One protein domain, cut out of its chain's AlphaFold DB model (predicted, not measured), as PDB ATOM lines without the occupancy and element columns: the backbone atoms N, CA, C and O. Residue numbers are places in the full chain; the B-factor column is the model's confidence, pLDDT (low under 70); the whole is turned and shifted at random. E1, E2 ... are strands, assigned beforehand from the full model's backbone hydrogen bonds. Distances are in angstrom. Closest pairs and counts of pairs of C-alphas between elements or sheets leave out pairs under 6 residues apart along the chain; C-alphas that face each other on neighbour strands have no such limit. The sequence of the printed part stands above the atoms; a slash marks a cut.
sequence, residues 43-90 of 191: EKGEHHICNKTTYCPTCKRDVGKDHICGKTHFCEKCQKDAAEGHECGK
ATOM      1  N   GLU A  43       3.255 -35.134 -17.300       88.50
ATOM      2  CA  GLU A  43       4.388 -36.050 -17.234       88.50
ATOM      3  C   GLU A  43       5.602 -35.449 -17.964       88.50
ATOM      4  O   GLU A  43       5.468 -34.858 -19.039       88.50
ATOM      5  N   LYS A  44       6.774 -35.573 -17.347       89.62
ATOM      6  CA  LYS A  44       8.070 -35.095 -17.803       89.62
ATOM      7  C   LYS A  44       9.085 -36.230 -17.763       89.62
ATOM      8  O   LYS A  44       9.196 -36.963 -16.782       89.62
ATOM      9  N   GLY A  45       9.871 -36.323 -18.822       86.75
ATOM     10  CA  GLY A  45      11.100 -37.097 -18.872       86.75
ATOM     11  C   GLY A  45      12.338 -36.204 -18.923       86.75
ATOM     12  O   GLY A  45      12.296 -35.006 -18.628       86.75
ATOM     13  N   GLU A  46      13.452 -36.801 -19.336       82.69
ATOM     14  CA  GLU A  46      14.695 -36.089 -19.640       82.69
ATOM     15  C   GLU A  46      14.468 -35.024 -20.734       82.69
ATOM     16  O   GLU A  46      13.739 -35.276 -21.693       82.69
ATOM     17  N   HIS A  47      15.082 -33.844 -20.584       82.25
ATOM     18  CA  HIS A  47      14.926 -32.665 -21.456       82.25
ATOM     19  C   HIS A  47      13.511 -32.054 -21.530       82.25
ATOM     20  O   HIS A  47      13.166 -31.426 -22.531       82.25
ATOM     21  N   HIS A  48      12.690 -32.183 -20.481       89.31
ATOM     22  CA  HIS A  48      11.376 -31.533 -20.439       89.31
ATOM     23  C   HIS A  48      11.450 -30.006 -20.531       89.31
ATOM     24  O   HIS A  48      12.102 -29.338 -19.725       89.31
ATOM     25  N   ILE A  49      10.690 -29.442 -21.469       90.00
ATOM     26  CA  ILE A  49      10.542 -28.006 -21.673       90.00
ATOM     27  C   ILE A  49       9.063 -27.708 -21.890       90.00
ATOM     28  O   ILE A  49       8.474 -28.076 -22.910       90.00
ATOM     29  N   CYS A  50       8.459 -27.005 -20.928       90.81
ATOM     30  CA  CYS A  50       7.031 -26.708 -20.951       90.81
ATOM     31  C   CYS A  50       6.607 -26.082 -22.286       90.81
ATOM     32  O   CYS A  50       7.220 -25.119 -22.754       90.81
ATOM     33  N   ASN A  51       5.520 -26.607 -22.858       88.19
ATOM     34  CA  ASN A  51       4.931 -26.178 -24.131       88.19
ATOM     35  C   ASN A  51       5.817 -26.392 -25.375       88.19
ATOM     36  O   ASN A  51       5.477 -25.890 -26.445       88.19
ATOM     37  N   LYS A  52       6.941 -27.115 -25.263       89.44
ATOM     38  CA  LYS A  52       7.817 -27.448 -26.401       89.44
ATOM     39  C   LYS A  52       8.043 -28.940 -26.573       89.44
ATOM     40  O   LYS A  52       8.166 -29.398 -27.709       89.44
ATOM     41  N   THR A  53       8.107 -29.672 -25.470       92.06
ATOM     42  CA  THR A  53       8.280 -31.121 -25.478       92.06
ATOM     43  C   THR A  53       7.026 -31.829 -24.994       92.06
ATOM     44  O   THR A  53       6.135 -31.240 -24.378       92.06
ATOM     45  N   THR A  54       6.925 -33.108 -25.322       91.62
ATOM     46  CA  THR A  54       5.866 -34.006 -24.856       91.62
ATOM     47  C   THR A  54       6.503 -35.317 -24.431       91.62
ATOM     48  O   THR A  54       7.454 -35.766 -25.067       91.62
ATOM     49  N   TYR A  55       5.997 -35.939 -23.369       91.75
ATOM     50  CA  TYR A  55       6.507 -37.227 -22.922       91.75
ATOM     51  C   TYR A  55       6.175 -38.336 -23.929       91.75
ATOM     52  O   TYR A  55       5.021 -38.514 -24.327       91.75
ATOM     53  N   CYS A  56       7.186 -39.098 -24.345       91.38
ATOM     54  CA  CYS A  56       7.021 -40.279 -25.182       91.38
ATOM     55  C   CYS A  56       7.134 -41.546 -24.319       91.38
ATOM     56  O   CYS A  56       8.236 -41.855 -23.859       91.38
ATOM     57  N   PRO A  57       6.062 -42.345 -24.156       90.19
ATOM     58  CA  PRO A  57       6.100 -43.543 -23.313       90.19
ATOM     59  C   PRO A  57       7.010 -44.644 -23.877       90.19
ATOM     60  O   PRO A  57       7.606 -45.405 -23.119       90.19
ATOM     61  N   THR A  58       7.165 -44.711 -25.203       92.69
ATOM     62  CA  THR A  58       8.055 -45.677 -25.862       92.69
ATOM     63  C   THR A  58       9.523 -45.348 -25.606       92.69
ATOM     64  O   THR A  58      10.307 -46.233 -25.280       92.69
ATOM     65  N   CYS A  59       9.896 -44.070 -25.731       90.00
ATOM     66  CA  CYS A  59      11.269 -43.620 -25.492       90.00
ATOM     67  C   CYS A  59      11.559 -43.359 -24.006       90.00
ATOM     68  O   CYS A  59      12.718 -43.192 -23.645       90.00
ATOM     69  N   LYS A  60      10.516 -43.301 -23.166       90.62
ATOM     70  CA  LYS A  60      10.557 -42.955 -21.738       90.62
ATOM     71  C   LYS A  60      11.252 -41.621 -21.441       90.62
ATOM     72  O   LYS A  60      11.897 -41.467 -20.408       90.62
ATOM     73  N   ARG A  61      11.116 -40.652 -22.346       90.25
ATOM     74  CA  ARG A  61      11.710 -39.311 -22.245       90.25
ATOM     75  C   ARG A  61      10.829 -38.270 -22.918       90.25
ATOM     76  O   ARG A  61       9.945 -38.627 -23.701       90.25
ATOM     77  N   ASP A  62      11.117 -37.000 -22.667       91.31
ATOM     78  CA  ASP A  62      10.492 -35.914 -23.405       91.31
ATOM     79  C   ASP A  62      11.089 -35.794 -24.812       91.31
ATOM     80  O   ASP A  62      12.283 -36.015 -25.051       91.31
ATOM     81  N   VAL A  63      10.216 -35.502 -25.773       91.38
ATOM     82  CA  VAL A  63      10.538 -35.420 -27.199       91.38
ATOM     83  C   VAL A  63       9.988 -34.129 -27.785       91.38
ATOM     84  O   VAL A  63       8.971 -33.606 -27.326       91.38
ATOM     85  N   GLY A  64      10.674 -33.591 -28.786       89.94
ATOM     86  CA  GLY A  64      10.293 -32.349 -29.443       89.94
ATOM     87  C   GLY A  64       9.305 -32.542 -30.591       89.94
ATOM     88  O   GLY A  64       8.871 -33.646 -30.926       89.94
ATOM     89  N   LYS A  65       8.985 -31.429 -31.255       85.75
ATOM     90  CA  LYS A  65       8.275 -31.438 -32.540       85.75
ATOM     91  C   LYS A  65       9.033 -32.302 -33.558       85.75
ATOM     92  O   LYS A  65      10.257 -32.255 -33.585       85.75
ATOM     93  N   ASP A  66       8.288 -33.025 -34.396       84.62
ATOM     94  CA  ASP A  66       8.790 -33.934 -35.443       84.62
ATOM     95  C   ASP A  66       9.407 -35.248 -34.926       84.62
ATOM     96  O   ASP A  66      10.056 -35.969 -35.681       84.62
ATOM     97  N   HIS A  67       9.143 -35.601 -33.662       88.69
ATOM     98  CA  HIS A  67       9.578 -36.862 -33.073       88.69
ATOM     99  C   HIS A  67       9.062 -38.101 -33.816       88.69
ATOM    100  O   HIS A  67       7.856 -38.265 -34.021       88.69
ATOM    101  N   ILE A  68       9.975 -39.030 -34.102       87.38
ATOM    102  CA  ILE A  68       9.680 -40.404 -34.501       87.38
ATOM    103  C   ILE A  68      10.564 -41.348 -33.681       87.38
ATOM    104  O   ILE A  68      11.797 -41.272 -33.724       87.38
ATOM    105  N   CYS A  69       9.932 -42.272 -32.952       89.69
ATOM    106  CA  CYS A  69      10.627 -43.218 -32.081       89.69
ATOM    107  C   CYS A  69      11.724 -43.985 -32.835       89.69
ATOM    108  O   CYS A  69      11.476 -44.583 -33.880       89.69
ATOM    109  N   GLY A  70      12.944 -43.969 -32.289       86.56
ATOM    110  CA  GLY A  70      14.101 -44.666 -32.861       86.56
ATOM    111  C   GLY A  70      14.640 -44.076 -34.170       86.56
ATOM    112  O   GLY A  70      15.515 -44.687 -34.781       86.56
ATOM    113  N   LYS A  71      14.124 -42.927 -34.623       86.94
ATOM    114  CA  LYS A  71      14.548 -42.258 -35.867       86.94
ATOM    115  C   LYS A  71      14.997 -40.820 -35.650       86.94
ATOM    116  O   LYS A  71      15.831 -40.337 -36.408       86.94
ATOM    117  N   THR A  72      14.480 -40.156 -34.621       89.88
ATOM    118  CA  THR A  72      14.878 -38.794 -34.263       89.88
ATOM    119  C   THR A  72      15.468 -38.715 -32.863       89.88
ATOM    120  O   THR A  72      15.197 -39.544 -31.986       89.88
ATOM    121  N   HIS A  73      16.271 -37.681 -32.644       89.62
ATOM    122  CA  HIS A  73      16.840 -37.322 -31.351       89.62
ATOM    123  C   HIS A  73      16.488 -35.871 -31.021       89.62
ATOM    124  O   HIS A  73      16.337 -35.048 -31.920       89.62
ATOM    125  N   PHE A  74      16.346 -35.550 -29.735       90.12
ATOM    126  CA  PHE A  74      16.057 -34.179 -29.327       90.12
ATOM    127  C   PHE A  74      17.321 -33.325 -29.449       90.12
ATOM    128  O   PHE A  74      18.358 -33.652 -28.877       90.12
ATOM    129  N   CYS A  75      17.243 -32.223 -30.192       90.88
ATOM    130  CA  CYS A  75      18.319 -31.250 -30.284       90.88
ATOM    131  C   CYS A  75      18.057 -30.108 -29.301       90.88
ATOM    132  O   CYS A  75      17.155 -29.298 -29.516       90.88
ATOM    133  N   GLU A  76      18.879 -29.979 -28.259       89.12
ATOM    134  CA  GLU A  76      18.711 -28.916 -27.261       89.12
ATOM    135  C   GLU A  76      18.870 -27.513 -27.851       89.12
ATOM    136  O   GLU A  76      18.150 -26.598 -27.465       89.12
ATOM    137  N   LYS A  77      19.766 -27.322 -28.826       92.06
ATOM    138  CA  LYS A  77      19.963 -26.011 -29.466       92.06
ATOM    139  C   LYS A  77      18.740 -25.590 -30.279       92.06
ATOM    140  O   LYS A  77      18.330 -24.434 -30.226       92.06
ATOM    141  N   CYS A  78      18.156 -26.526 -31.026       89.88
ATOM    142  CA  CYS A  78      16.979 -26.267 -31.853       89.88
ATOM    143  C   CYS A  78      15.657 -26.419 -31.093       89.88
ATOM    144  O   CYS A  78      14.628 -25.968 -31.596       89.88
ATOM    145  N   GLN A  79      15.681 -27.022 -29.902       89.81
ATOM    146  CA  GLN A  79      14.520 -27.252 -29.042       89.81
ATOM    147  C   GLN A  79      13.413 -28.063 -29.744       89.81
ATOM    148  O   GLN A  79      12.223 -27.797 -29.571       89.81
ATOM    149  N   LYS A  80      13.816 -29.022 -30.585       89.38
ATOM    150  CA  LYS A  80      12.945 -29.909 -31.370       89.38
ATOM    151  C   LYS A  80      13.669 -31.216 -31.688       89.38
ATOM    152  O   LYS A  80      14.892 -31.280 -31.554       89.38
ATOM    153  N   ASP A  81      12.927 -32.225 -32.131       89.38
ATOM    154  CA  ASP A  81      13.526 -33.466 -32.606       89.38
ATOM    155  C   ASP A  81      14.103 -33.277 -34.018       89.38
ATOM    156  O   ASP A  81      13.572 -32.523 -34.837       89.38
ATOM    157  N   ALA A  82      15.224 -33.943 -34.272       91.56
ATOM    158  CA  ALA A  82      15.972 -33.885 -35.517       91.56
ATOM    159  C   ALA A  82      16.357 -35.294 -35.979       91.56
ATOM    160  O   ALA A  82      16.495 -36.208 -35.156       91.56
ATOM    161  N   ALA A  83      16.505 -35.487 -37.291       89.81
ATOM    162  CA  ALA A  83      16.875 -36.791 -37.845       89.81
ATOM    163  C   ALA A  83      18.403 -36.962 -37.932       89.81
ATOM    164  O   ALA A  83      19.182 -36.102 -37.512       89.81
ATOM    165  N   GLU A  84      18.845 -38.110 -38.438       86.38
ATOM    166  CA  GLU A  84      20.260 -38.355 -38.713       86.38
ATOM    167  C   GLU A  84      20.825 -37.305 -39.686       86.38
ATOM    168  O   GLU A  84      20.151 -36.888 -40.625       86.38
ATOM    169  N   GLY A  85      22.065 -36.864 -39.450       86.38
ATOM    170  CA  GLY A  85      22.720 -35.837 -40.268       86.38
ATOM    171  C   GLY A  85      22.349 -34.392 -39.915       86.38
ATOM    172  O   GLY A  85      22.795 -33.478 -40.602       86.38
ATOM    173  N   HIS A  86      21.576 -34.168 -38.848       92.06
ATOM    174  CA  HIS A  86      21.187 -32.828 -38.421       92.06
ATOM    175  C   HIS A  86      22.382 -31.913 -38.100       92.06
ATOM    176  O   HIS A  86      23.202 -32.211 -37.229       92.06
ATOM    177  N   GLU A  87      22.414 -30.736 -38.727       92.38
ATOM    178  CA  GLU A  87      23.320 -29.636 -38.399       92.38
ATOM    179  C   GLU A  87      22.497 -28.384 -38.041       92.38
ATOM    180  O   GLU A  87      21.772 -27.825 -38.871       92.38
ATOM    181  N   CYS A  88      22.602 -27.917 -36.790       92.62
ATOM    182  CA  CYS A  88      21.787 -26.808 -36.284       92.62
ATOM    183  C   CYS A  88      21.914 -25.545 -37.149       92.62
ATOM    184  O   CYS A  88      23.010 -25.030 -37.364       92.62
ATOM    185  N   GLY A  89      20.774 -25.014 -37.601       90.75
ATOM    186  CA  GLY A  89      20.719 -23.809 -38.438       90.75
ATOM    187  C   GLY A  89      21.175 -24.021 -39.885       90.75
ATOM    188  O   GLY A  89      21.258 -23.047 -40.629       90.75
ATOM    189  N   LYS A  90      21.476 -25.262 -40.280       92.38
ATOM    190  CA  LYS A  90      21.877 -25.632 -41.642       92.38
ATOM    191  C   LYS A  90      20.906 -26.615 -42.270       92.38
ATOM    192  O   LYS A  90      20.558 -26.444 -43.434       92.38
TER     193      LYS A  90
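AT A GLANCE: This is residues 43 to 90 of the 191 residues of an uncharacterized protein of Planctomycetes bacterium RBG_16_43_13 (UniProt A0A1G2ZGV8). This model has little regular structure: two tiny hairpins, E1 with E2 and E3 with E4, follow each other along the longest axis, with loops making up the rest. The printed part has 48 residues, four named strands in the order E1 E2 E3 E4 and no named helix. The class is all strand, though only 12 residues are in named elements; each antiparallel pair is its own sheet. The whole is compact, radius of gyration of the C-alphas 10.1 A, yet only just elongated, spanning 32 by 21 by 14 A.

IN THESE COORDINATES: Find C-alpha 54 at (5.866, -34.006, -24.856), where E1, residues 54 to 56, begins and runs 6.4 A. E2, residues 61 to 63, also runs 6.4 A. Further on, E3, residues 73 to 75, runs 6.3 A, and E4, residues 80 to 82, runs 6.5 A to C-alpha 82 at (15.972, -33.885, -35.517).

HOW THE PARTS SIT: In the hairpin of E1 and E2, N 54 and O 63 are within hydrogen-bond range at 2.9 A. In that of E3 and E4, look at N 82 and O 73, 2.8 A. The closest C-alphas of E2 and E3, those of Val 63 and Phe 74, are 6.0 A apart. E1 is apart from E3 and E4.

THE WHOLE: The C-alphas of Glu 43 and Lys 90, the two farthest apart, are 31.8 A apart. The printed part has no cut, no link between strands is long, and no printed residue is under 70 in pLDDT.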